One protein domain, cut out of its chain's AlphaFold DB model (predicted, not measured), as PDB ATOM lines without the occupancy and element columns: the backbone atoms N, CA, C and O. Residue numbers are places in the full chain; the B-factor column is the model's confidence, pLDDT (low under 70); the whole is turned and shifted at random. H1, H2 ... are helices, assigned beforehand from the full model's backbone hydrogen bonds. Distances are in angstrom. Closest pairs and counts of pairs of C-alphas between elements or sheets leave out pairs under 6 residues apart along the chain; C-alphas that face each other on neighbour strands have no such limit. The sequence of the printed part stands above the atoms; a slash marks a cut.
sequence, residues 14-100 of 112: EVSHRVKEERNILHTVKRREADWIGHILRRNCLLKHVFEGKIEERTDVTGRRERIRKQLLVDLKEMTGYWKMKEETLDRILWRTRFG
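Overview. This is residues 14 to 100 of the 112 residues of an uncharacterized protein of Coptotermes formosanus (UniProt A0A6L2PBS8). One long helix, H1, sticks out as a bare arm with its residues 14 to 26, and its other end runs into a loose cluster of four short helices. There H2 turns off at a corner, H4 crosses the end of H1, H5 folds back beside H1 the opposite way, and H3 lies off to one side, touching no helix. The printed part has 87 residues with five named helices, H1 to H5 in order along the chain, and no named strand; its class is all helix. The whole is loose, with a radius of gyration of the C-alphas of 15.4 A and spans of 50 by 34 by 23 A, the arm making much of the length.

Arrangement. Start with H1, residues 14 to 42, the hub, which touches three other helices. Next comes H2, residues 46 to 56; it and H1 only just touch, only at the corner by their link, with 3 pairs of C-alphas within 8 A, the closest being Ile 40 and Lys 48 at 5.8 A, and their lines are about perpendicular at 87 degrees. Go on to H3, residues 64 to 75, which is close to H2 but not clearly touching: their closest C-alphas, Ile 55 and Arg 69, are 8.0 A apart. H3 is apart from H1. Then find H4, residues 82 to 90, which touches H1 at residues 38 to 42 alone, about perpendicular at 89 degrees; their closest C-alphas, Gly 38 and Thr 89, are 5.6 A apart. Last is H5, residues 92 to 100, which touches H1 at residues 31 to 38 alone, at a shallow tilt of 24 degrees, opposite ways; their closest C-alphas, Arg 31 and Phe 99, are 6.5 A apart. In H1, H2, H3 and H5 each O i to N i+4 pair is within hydrogen-bond range; in H4, 4 of 5 are.

Along the chain. Find C-alpha 14 at (148.981, 160.321, 107.106); from there H1 runs 41.9 A to C-alpha 42 at (149.136, 198.940, 123.470). H2 spans 15.1 A from Leu 46 to Glu 56, and H3 16.2 A from Arg 64 to Asp 75. H4 covers 13.0 A from Tyr 82 to Leu 90, and H5 11.0 A from Arg 92 to C-alpha 100 at (154.342, 186.491, 112.229).

Size, cuts and confidence. The two C-alphas farthest apart, those of Glu 14 and Thr 59, are 50.3 A apart. Residues 14 to 26 and 56 to 64 stand free; without them the body spans 29 by 24 by 21 A. The printed part has no cut and no long link. Look in the B-factor column for low confidence: residues 54 to 81 and residue 100 are under 70, and the mean pLDDT of the printed part is 71.8.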
ATOM      1  N   GLU A  14     150.074 159.990 106.197       78.38
ATOM      2  CA  GLU A  14     148.981 160.321 107.106       78.38
ATOM      3  C   GLU A  14     149.506 160.804 108.463       78.38
ATOM      4  O   GLU A  14     149.023 161.803 108.998       78.38
ATOM      5  N   VAL A  15     150.561 160.168 108.986       75.19
ATOM      6  CA  VAL A  15     151.259 160.642 110.193       75.19
ATOM      7  C   VAL A  15     151.830 162.044 109.965       75.19
ATOM      8  O   VAL A  15     151.649 162.937 110.792       75.19
ATOM      9  N   SER A  16     152.476 162.270 108.818       72.00
ATOM     10  CA  SER A  16     153.035 163.572 108.444       72.00
ATOM     11  C   SER A  16     151.951 164.645 108.318       72.00
ATOM     12  O   SER A  16     152.140 165.768 108.790       72.00
ATOM     13  N   HIS A  17     150.795 164.306 107.739       77.69
ATOM     14  CA  HIS A  17     149.656 165.215 107.620       77.69
ATOM     15  C   HIS A  17     149.095 165.609 108.989       77.69
ATOM     16  O   HIS A  17     148.998 166.798 109.284       77.69
ATOM     17  N   ARG A  18     148.829 164.634 109.866       76.44
ATOM     18  CA  ARG A  18     148.317 164.885 111.225       76.44
ATOM     19  C   ARG A  18     149.279 165.747 112.046       76.44
ATOM     20  O   ARG A  18     148.867 166.728 112.654       76.44
ATOM     21  N   VAL A  19     150.582 165.457 111.994       75.00
ATOM     22  CA  VAL A  19     151.609 166.269 112.675       75.00
ATOM     23  C   VAL A  19     151.665 167.694 112.106       75.00
ATOM     24  O   VAL A  19     151.852 168.653 112.857       75.00
ATOM     25  N   LYS A  20     151.500 167.870 110.787       73.31
ATOM     26  CA  LYS A  20     151.412 169.201 110.164       73.31
ATOM     27  C   LYS A  20     150.159 169.956 110.610       73.31
ATOM     28  O   LYS A  20     150.264 171.148 110.895       73.31
ATOM     29  N   GLU A  21     149.011 169.295 110.707       73.69
ATOM     30  CA  GLU A  21     147.767 169.892 111.205       73.69
ATOM     31  C   GLU A  21     147.879 170.308 112.673       73.69
ATOM     32  O   GLU A  21     147.556 171.447 113.007       73.69
ATOM     33  N   GLU A  22     148.414 169.447 113.540       72.81
ATOM     34  CA  GLU A  22     148.657 169.773 114.950       72.81
ATOM     35  C   GLU A  22     149.598 170.973 115.095       72.81
ATOM     36  O   GLU A  22     149.316 171.909 115.850       72.81
ATOM     37  N   ARG A  23     150.690 171.000 114.317       75.81
ATOM     38  CA  ARG A  23     151.593 172.157 114.257       75.81
ATOM     39  C   ARG A  23     150.844 173.407 113.804       75.81
ATOM     40  O   ARG A  23     150.998 174.449 114.434       75.81
ATOM     41  N   ASN A  24     150.009 173.320 112.770       79.25
ATOM     42  CA  ASN A  24     149.220 174.445 112.269       79.25
ATOM     43  C   ASN A  24     148.256 174.988 113.341       79.25
ATOM     44  O   ASN A  24     148.235 176.192 113.601       79.25
ATOM     45  N   ILE A  25     147.536 174.116 114.052       78.88
ATOM     46  CA  ILE A  25     146.652 174.513 115.157       78.88
ATOM     47  C   ILE A  25     147.457 175.227 116.249       78.88
ATOM     48  O   ILE A  25     147.116 176.351 116.622       78.88
ATOM     49  N   LEU A  26     148.572 174.647 116.701       78.31
ATOM     50  CA  LEU A  26     149.443 175.274 117.700       78.31
ATOM     51  C   LEU A  26     149.969 176.642 117.237       78.31
ATOM     52  O   LEU A  26     149.998 177.591 118.024       78.31
ATOM     53  N   HIS A  27     150.336 176.778 115.962       75.75
ATOM     54  CA  HIS A  27     150.746 178.057 115.380       75.75
ATOM     55  C   HIS A  27     149.613 179.089 115.406       75.75
ATOM     56  O   HIS A  27     149.838 180.240 115.787       75.75
ATOM     57  N   THR A  28     148.383 178.697 115.058       79.12
ATOM     58  CA  THR A  28     147.235 179.616 115.095       79.12
ATOM     59  C   THR A  28     146.895 180.082 116.509       79.12
ATOM     60  O   THR A  28     146.574 181.259 116.687       79.12
ATOM     61  N   VAL A  29     147.008 179.202 117.508       80.00
ATOM     62  CA  VAL A  29     146.792 179.540 118.923       80.00
ATOM     63  C   VAL A  29     147.832 180.557 119.389       80.00
ATOM     64  O   VAL A  29     147.454 181.628 119.860       80.00
ATOM     65  N   LYS A  30     149.123 180.297 119.147       77.75
ATOM     66  CA  LYS A  30     150.213 181.215 119.522       77.75
ATOM     67  C   LYS A  30     150.095 182.586 118.859       77.75
ATOM     68  O   LYS A  30     150.369 183.605 119.486       77.75
ATOM     69  N   ARG A  31     149.641 182.636 117.602       78.06
ATOM     70  CA  ARG A  31     149.389 183.907 116.908       78.06
ATOM     71  C   ARG A  31     148.273 184.703 117.582       78.06
ATOM     72  O   ARG A  31     148.441 185.891 117.831       78.06
ATOM     73  N   ARG A  32     147.148 184.051 117.893       80.62
ATOM     74  CA  ARG A  32     146.014 184.701 118.573       80.62
ATOM     75  C   ARG A  32     146.408 185.221 119.950       80.62
ATOM     76  O   ARG A  32     145.989 186.310 120.330       80.62
ATOM     77  N   GLU A  33     147.230 184.466 120.662       80.75
ATOM     78  CA  GLU A  33     147.776 184.866 121.952       80.75
ATOM     79  C   GLU A  33     148.662 186.116 121.830       80.75
ATOM     80  O   GLU A  33     148.434 187.101 122.532       80.75
ATOM     81  N   ALA A  34     149.593 186.145 120.872       79.62
ATOM     82  CA  ALA A  34     150.432 187.317 120.612       79.62
ATOM     83  C   ALA A  34     149.627 188.550 120.152       79.62
ATOM     84  O   ALA A  34     149.928 189.681 120.547       79.62
ATOM     85  N   ASP A  35     148.587 188.354 119.339       83.12
ATOM     86  CA  ASP A  35     147.683 189.426 118.913       83.12
ATOM     87  C   ASP A  35     146.902 190.005 120.100       83.12
ATOM     88  O   ASP A  35     146.812 191.230 120.247       83.12
ATOM     89  N   TRP A  36     146.380 189.139 120.973       83.62
ATOM     90  CA  TRP A  36     145.649 189.521 122.181       83.62
ATOM     91  C   TRP A  36     146.538 190.277 123.172       83.62
ATOM     92  O   TRP A  36     146.171 191.357 123.637       83.62
ATOM     93  N   ILE A  37     147.743 189.769 123.433       81.31
ATOM     94  CA  ILE A  37     148.697 190.400 124.347       81.31
ATOM     95  C   ILE A  37     149.157 191.752 123.800       81.31
ATOM     96  O   ILE A  37     149.102 192.755 124.509       81.31
ATOM     97  N   GLY A  38     149.512 191.824 122.515       82.31
ATOM     98  CA  GLY A  38     149.851 193.098 121.889       82.31
ATOM     99  C   GLY A  38     148.689 194.100 121.942       82.31
ATOM    100  O   GLY A  38     148.912 195.294 122.125       82.31
ATOM    101  N   HIS A  39     147.441 193.643 121.795       85.38
ATOM    102  CA  HIS A  39     146.259 194.501 121.926       85.38
ATOM    103  C   HIS A  39     146.104 195.065 123.344       85.38
ATOM    104  O   HIS A  39     145.852 196.261 123.492       85.38
ATOM    105  N   ILE A  40     146.275 194.225 124.369       82.94
ATOM    106  CA  ILE A  40     146.199 194.642 125.774       82.94
ATOM    107  C   ILE A  40     147.305 195.642 126.104       82.94
ATOM    108  O   ILE A  40     147.015 196.681 126.681       82.94
ATOM    109  N   LEU A  41     148.553 195.368 125.718       81.69
ATOM    110  CA  LEU A  41     149.701 196.192 126.116       81.69
ATOM    111  C   LEU A  41     149.713 197.577 125.451       81.69
ATOM    112  O   LEU A  41     150.084 198.569 126.086       81.69
ATOM    113  N   ARG A  42     149.245 197.667 124.199       84.50
ATOM    114  CA  ARG A  42     149.136 198.940 123.470       84.50
ATOM    115  C   ARG A  42     147.984 199.817 123.950       84.50
ATOM    116  O   ARG A  42     148.049 201.034 123.803       84.50
ATOM    117  N   ARG A  43     146.909 199.230 124.482       81.88
ATOM    118  CA  ARG A  43     145.759 199.994 124.975       81.88
ATOM    119  C   ARG A  43     145.928 200.314 126.455       81.88
ATOM    120  O   ARG A  43     146.293 199.461 127.250       81.88
ATOM    121  N   ASN A  44     145.572 201.531 126.853       75.44
ATOM    122  CA  ASN A  44     145.483 201.903 128.267       75.44
ATOM    123  C   ASN A  44     144.176 201.376 128.877       75.44
ATOM    124  O   ASN A  44     143.310 202.139 129.287       75.44
ATOM    125  N   CYS A  45     143.999 200.054 128.865       78.06
ATOM    126  CA  CYS A  45     142.826 199.388 129.418       78.06
ATOM    127  C   CYS A  45     143.063 198.946 130.872       78.06
ATOM    128  O   CYS A  45     144.199 198.823 131.334       78.06
ATOM    129  N   LEU A  46     141.976 198.669 131.599       80.62
ATOM    130  CA  LEU A  46     142.033 198.138 132.967       80.62
ATOM    131  C   LEU A  46     142.849 196.844 133.044       80.62
ATOM    132  O   LEU A  46     143.621 196.648 133.975       80.62
ATOM    133  N   LEU A  47     142.733 195.988 132.024       76.06
ATOM    134  CA  LEU A  47     143.510 194.756 131.914       76.06
ATOM    135  C   LEU A  47     145.013 195.033 131.943       76.06
ATOM    136  O   LEU A  47     145.711 194.364 132.695       76.06
ATOM    137  N   LYS A  48     145.503 196.035 131.201       81.62
ATOM    138  CA  LYS A  48     146.916 196.430 131.231       81.62
ATOM    139  C   LYS A  48     147.360 196.790 132.647       81.62
ATOM    140  O   LYS A  48     148.337 196.222 133.107       81.62
ATOM    141  N   HIS A  49     146.599 197.618 133.362       78.56
ATOM    142  CA  HIS A  49     146.919 198.006 134.742       78.56
ATOM    143  C   HIS A  49     146.885 196.819 135.711       78.56
ATOM    144  O   HIS A  49     147.737 196.707 136.583       78.56
ATOM    145  N   VAL A  50     145.942 195.888 135.546       77.12
ATOM    146  CA  VAL A  50     145.886 194.654 136.347       77.12
ATOM    147  C   VAL A  50     147.070 193.735 136.036       77.12
ATOM    148  O   VAL A  50     147.579 193.072 136.935       77.12
ATOM    149  N   PHE A  51     147.508 193.663 134.776       72.31
ATOM    150  CA  PHE A  51     148.695 192.904 134.382       72.31
ATOM    151  C   PHE A  51     149.978 193.555 134.911       72.31
ATOM    152  O   PHE A  51     150.791 192.856 135.506       72.31
ATOM    153  N   GLU A  52     150.129 194.868 134.749       74.31
ATOM    154  CA  GLU A  52     151.275 195.654 135.219       74.31
ATOM    155  C   GLU A  52     151.366 195.637 136.745       74.31
ATOM    156  O   GLU A  52     152.404 195.253 137.269       74.31
ATOM    157  N   GLY A  53     150.266 195.878 137.464       70.44
ATOM    158  CA  GLY A  53     150.227 195.790 138.926       70.44
ATOM    159  C   GLY A  53     150.540 194.384 139.444       70.44
ATOM    160  O   GLY A  53     151.254 194.226 140.429       70.44
ATOM    161  N   LYS A  54     150.115 193.331 138.728       68.69
ATOM    162  CA  LYS A  54     150.546 191.960 139.042       68.69
ATOM    163  C   LYS A  54     152.039 191.750 138.793       68.69
ATOM    164  O   LYS A  54     152.591 190.852 139.414       68.69
ATOM    165  N   ILE A  55     152.678 192.450 137.868       64.94
ATOM    166  CA  ILE A  55     154.103 192.273 137.547       64.94
ATOM    167  C   ILE A  55     154.985 193.124 138.471       64.94
ATOM    168  O   ILE A  55     156.044 192.657 138.884       64.94
ATOM    169  N   GLU A  56     154.536 194.332 138.812       62.38
ATOM    170  CA  GLU A  56     155.207 195.282 139.705       62.38
ATOM    171  C   GLU A  56     155.100 194.903 141.186       62.38
ATOM    172  O   GLU A  56     156.020 195.220 141.940       62.38
ATOM    173  N   GLU A  57     154.058 194.168 141.605       56.22
ATOM    174  CA  GLU A  57     154.027 193.487 142.908       56.22
ATOM    175  C   GLU A  57     155.108 192.395 142.961       56.22
ATOM    176  O   GLU A  57     154.884 191.193 142.772       56.22
ATOM    177  N   ARG A  58     156.328 192.843 143.235       55.31
ATOM    178  CA  ARG A  58     157.482 192.052 143.635       55.31
ATOM    179  C   ARG A  58     157.277 191.634 145.092       55.31
ATOM    180  O   ARG A  58     157.957 192.125 145.984       55.31
ATOM    181  N   THR A  59     156.268 190.810 145.357       45.94
ATOM    182  CA  THR A  59     155.879 190.489 146.738       45.94
ATOM    183  C   THR A  59     155.364 189.060 146.807       45.94
ATOM    184  O   THR A  59     154.231 188.803 146.432       45.94
ATOM    185  N   ASP A  60     156.236 188.127 147.193       46.59
ATOM    186  CA  ASP A  60     155.949 186.850 147.872       46.59
ATOM    187  C   ASP A  60     154.599 186.157 147.589       46.59
ATOM    188  O   ASP A  60     153.911 185.698 148.501       46.59
ATOM    189  N   VAL A  61     154.184 186.036 146.322       48.94
ATOM    190  CA  VAL A  61     152.937 185.326 145.996       48.94
ATOM    191  C   VAL A  61     153.216 183.836 145.833       48.94
ATOM    192  O   VAL A  61     153.183 183.309 144.722       48.94
ATOM    193  N   THR A  62     153.463 183.141 146.939       49.47
ATOM    194  CA  THR A  62     153.633 181.683 146.965       49.47
ATOM    195  C   THR A  62     152.379 180.995 146.396       49.47
ATOM    196  O   THR A  62     151.280 181.125 146.939       49.47
ATOM    197  N   GLY A  63     152.510 180.263 145.278       65.56
ATOM    198  CA  GLY A  63     151.472 179.345 144.772       65.56
ATOM    199  C   GLY A  63     150.943 179.595 143.345       65.56
ATOM    200  O   GLY A  63     151.684 179.906 142.412       65.56
ATOM    201  N   ARG A  64     149.629 179.390 143.129       56.31
ATOM    202  CA  ARG A  64     148.983 179.298 141.790       56.31
ATOM    203  C   ARG A  64     149.183 180.541 140.911       56.31
ATOM    204  O   ARG A  64     149.275 180.418 139.691       56.31
ATOM    205  N   ARG A  65     149.246 181.729 141.515       55.81
ATOM    206  CA  ARG A  65     149.381 183.013 140.802       55.81
ATOM    207  C   ARG A  65     150.790 183.220 140.244       55.81
ATOM    208  O   ARG A  65     150.925 183.718 139.130       55.81
ATOM    209  N   GLU A  66     151.820 182.773 140.957       60.41
ATOM    210  CA  GLU A  66     153.195 182.754 140.453       60.41
ATOM    211  C   GLU A  66     153.348 181.773 139.289       60.41
ATOM    212  O   GLU A  66     153.964 182.119 138.284       60.41
ATOM    213  N   ARG A  67     152.716 180.589 139.362       62.12
ATOM    214  CA  ARG A  67     152.710 179.636 138.241       62.12
ATOM    215  C   ARG A  67     152.079 180.247 136.988       62.12
ATOM    216  O   ARG A  67     152.643 180.088 135.918       62.12
ATOM    217  N   ILE A  68     150.971 180.985 137.115       60.53
ATOM    218  CA  ILE A  68     150.346 181.679 135.975       60.53
ATOM    219  C   ILE A  68     151.274 182.764 135.412       60.53
ATOM    220  O   ILE A  68     151.419 182.837 134.199       60.53
ATOM    221  N   ARG A  69     151.946 183.564 136.257       61.12
ATOM    222  CA  ARG A  69     152.941 184.558 135.797       61.12
ATOM    223  C   ARG A  69     154.112 183.907 135.064       61.12
ATOM    224  O   ARG A  69     154.453 184.339 133.970       61.12
ATOM    225  N   LYS A  70     154.715 182.873 135.661       63.91
ATOM    226  CA  LYS A  70     155.827 182.122 135.063       63.91
ATOM    227  C   LYS A  70     155.397 181.481 133.755       63.91
ATOM    228  O   LYS A  70     156.133 181.582 132.793       63.91
ATOM    229  N   GLN A  71     154.200 180.901 133.698       65.00
ATOM    230  CA  GLN A  71     153.658 180.307 132.482       65.00
ATOM    231  C   GLN A  71     153.476 181.359 131.382       65.00
ATOM    232  O   GLN A  71     153.953 181.149 130.280       65.00
ATOM    233  N   LEU A  72     152.926 182.533 131.705       63.25
ATOM    234  CA  LEU A  72     152.796 183.648 130.759       63.25
ATOM    235  C   LEU A  72     154.161 184.117 130.230       63.25
ATOM    236  O   LEU A  72     154.324 184.327 129.034       63.25
ATOM    237  N   LEU A  73     155.159 184.239 131.110       62.56
ATOM    238  CA  LEU A  73     156.532 184.603 130.738       62.56
ATOM    239  C   LEU A  73     157.233 183.504 129.916       62.56
ATOM    240  O   LEU A  73     157.996 183.810 129.002       62.56
ATOM    241  N   VAL A  74     156.962 182.233 130.222       63.84
ATOM    242  CA  VAL A  74     157.495 181.055 129.519       63.84
ATOM    243  C   VAL A  74     156.863 180.908 128.132       63.84
ATOM    244  O   VAL A  74     157.584 180.674 127.163       63.84
ATOM    245  N   ASP A  75     155.550 181.109 128.009       60.03
ATOM    246  CA  ASP A  75     154.803 181.031 126.748       60.03
ATOM    247  C   ASP A  75     155.165 182.188 125.803       60.03
ATOM    248  O   ASP A  75     155.261 182.000 124.587       60.03
ATOM    249  N   LEU A  76     155.496 183.357 126.368       59.28
ATOM    250  CA  LEU A  76     156.029 184.521 125.648       59.28
ATOM    251  C   LEU A  76     157.509 184.404 125.252       59.28
ATOM    252  O   LEU A  76     158.016 185.233 124.491       59.28
ATOM    253  N   LYS A  77     158.177 183.331 125.691       57.16
ATOM    254  CA  LYS A  77     159.454 182.837 125.164       57.16
ATOM    255  C   LYS A  77     160.618 183.836 125.174       57.16
ATOM    256  O   LYS A  77     161.491 183.740 124.316       57.16
ATOM    257  N   GLU A  78     160.681 184.761 126.132       53.19
ATOM    258  CA  GLU A  78     161.828 185.669 126.236       53.19
ATOM    259  C   GLU A  78     162.136 186.119 127.670       53.19
ATOM    260  O   GLU A  78     161.345 186.777 128.344       53.19
ATOM    261  N   MET A  79     163.355 185.792 128.104       47.38
ATOM    262  CA  MET A  79     163.982 186.190 129.370       47.38
ATOM    263  C   MET A  79     164.439 187.661 129.393       47.38
ATOM    264  O   MET A  79     165.324 188.030 130.156       47.38
ATOM    265  N   THR A  80     163.884 188.516 128.539       53.97
ATOM    266  CA  THR A  80     164.324 189.910 128.364       53.97
ATOM    267  C   THR A  80     163.522 190.917 129.188       53.97
ATOM    268  O   THR A  80     163.780 192.115 129.130       53.97
ATOM    269  N   GLY A  81     162.602 190.430 130.023       66.31
ATOM    270  CA  GLY A  81     161.818 191.254 130.931       66.31
ATOM    271  C   GLY A  81     160.603 191.882 130.253       66.31
ATOM    272  O   GLY A  81     160.631 192.302 129.097       66.31
ATOM    273  N   TYR A  82     159.514 191.955 131.016       72.94
ATOM    274  CA  TYR A  82     158.229 192.505 130.584       72.94
ATOM    275  C   TYR A  82     158.342 193.895 129.931       72.94
ATOM    276  O   TYR A  82     157.663 194.175 128.946       72.94
ATOM    277  N   TRP A  83     159.236 194.747 130.438       74.69
ATOM    278  CA  TRP A  83     159.414 196.118 129.958       74.69
ATOM    279  C   TRP A  83     159.928 196.203 128.524       74.69
ATOM    280  O   TRP A  83     159.372 196.959 127.731       74.69
ATOM    281  N   LYS A  84     160.912 195.372 128.162       76.94
ATOM    282  CA  LYS A  84     161.418 195.309 126.787       76.94
ATOM    283  C   LYS A  84     160.321 194.853 125.826       76.94
ATOM    284  O   LYS A  84     160.119 195.428 124.765       76.94
ATOM    285  N   MET A  85     159.544 193.854 126.236       76.19
ATOM    286  CA  MET A  85     158.416 193.375 125.444       76.19
ATOM    287  C   MET A  85     157.334 194.450 125.275       76.19
ATOM    288  O   MET A  85     156.795 194.604 124.183       76.19
ATOM    289  N   LYS A  86     157.014 195.211 126.329       77.81
ATOM    290  CA  LYS A  86     156.077 196.340 126.249       77.81
ATOM    291  C   LYS A  86     156.536 197.356 125.202       77.81
ATOM    292  O   LYS A  86     155.714 197.781 124.394       77.81
ATOM    293  N   GLU A  87     157.822 197.685 125.176       81.38
ATOM    294  CA  GLU A  87     158.418 198.573 124.175       81.38
ATOM    295  C   GLU A  87     158.288 197.998 122.754       81.38
ATOM    296  O   GLU A  87     157.758 198.659 121.863       81.38
ATOM    297  N   GLU A  88     158.626 196.722 122.559       79.81
ATOM    298  CA  GLU A  88     158.488 196.043 121.263       79.81
ATOM    299  C   GLU A  88     157.035 195.933 120.779       79.81
ATOM    300  O   GLU A  88     156.783 195.878 119.576       79.81
ATOM    301  N   THR A  89     156.050 195.916 121.686       81.19
ATOM    302  CA  THR A  89     154.632 195.900 121.288       81.19
ATOM    303  C   THR A  89     154.177 197.210 120.657       81.19
ATOM    304  O   THR A  89     153.175 197.195 119.932       81.19
ATOM    305  N   LEU A  90     154.866 198.324 120.930       82.25
ATOM    306  CA  LEU A  90     154.544 199.633 120.362       82.25
ATOM    307  C   LEU A  90     154.866 199.663 118.867       82.25
ATOM    308  O   LEU A  90     154.061 200.166 118.080       82.25
ATOM    309  N   ASP A  91     155.972 199.035 118.464       86.75
ATOM    310  CA  ASP A  91     156.258 198.800 117.055       86.75
ATOM    311  C   ASP A  91     155.413 197.628 116.533       86.75
ATOM    312  O   ASP A  91     155.723 196.442 116.670       86.75
ATOM    313  N   ARG A  92     154.303 197.974 115.879       81.25
ATOM    314  CA  ARG A  92     153.377 197.001 115.291       81.25
ATOM    315  C   ARG A  92     154.036 196.135 114.213       81.25
ATOM    316  O   ARG A  92     153.604 194.993 114.032       81.25
ATOM    317  N   ILE A  93     155.012 196.666 113.476       82.06
ATOM    318  CA  ILE A  93     155.702 195.949 112.397       82.06
ATOM    319  C   ILE A  93     156.681 194.954 113.013       82.06
ATOM    320  O   ILE A  93     156.661 193.781 112.628       82.06
ATOM    321  N   LEU A  94     157.458 195.375 114.010       83.19
ATOM    322  CA  LEU A  94     158.354 194.501 114.763       83.19
ATOM    323  C   LEU A  94     157.576 193.394 115.485       83.19
ATOM    324  O   LEU A  94     157.899 192.219 115.317       83.19
ATOM    325  N   TRP A  95     156.483 193.737 116.175       81.38
ATOM    326  CA  TRP A  95     155.608 192.780 116.861       81.38
ATOM    327  C   TRP A  95     155.045 191.731 115.896       81.38
ATOM    328  O   TRP A  95     155.143 190.525 116.122       81.38
ATOM    329  N   ARG A  96     154.504 192.175 114.757       77.31
ATOM    330  CA  ARG A  96     154.012 191.262 113.716       77.31
ATOM    331  C   ARG A  96     155.120 190.447 113.078       77.31
ATOM    332  O   ARG A  96     154.857 189.336 112.659       77.31
ATOM    333  N   THR A  97     156.336 190.961 112.979       79.88
ATOM    334  CA  THR A  97     157.458 190.227 112.385       79.88
ATOM    335  C   THR A  97     157.964 189.150 113.340       79.88
ATOM    336  O   THR A  97     158.156 188.009 112.926       79.88
ATOM    337  N   ARG A  98     158.079 189.481 114.628       74.50
ATOM    338  CA  ARG A  98     158.488 188.579 115.708       74.50
ATOM    339  C   ARG A  98     157.537 187.392 115.865       74.50
ATOM    340  O   ARG A  98     157.988 186.258 115.981       74.50
ATOM    341  N   PHE A  99     156.228 187.643 115.827       70.12
ATOM    342  CA  PHE A  99     155.210 186.595 115.989       70.12
ATOM    343  C   PHE A  99     154.598 186.109 114.668       70.12
ATOM    344  O   PHE A  99     153.822 185.156 114.663       70.12
ATOM    345  N   GLY A 100     154.936 186.748 113.544       63.88
ATOM    346  CA  GLY A 100     154.342 186.491 112.229       63.88
ATOM    347  C   GLY A 100     155.325 186.088 111.132       63.88
ATOM    348  O   GLY A 100     154.878 185.850 110.012       63.88
TER     349      GLY A 100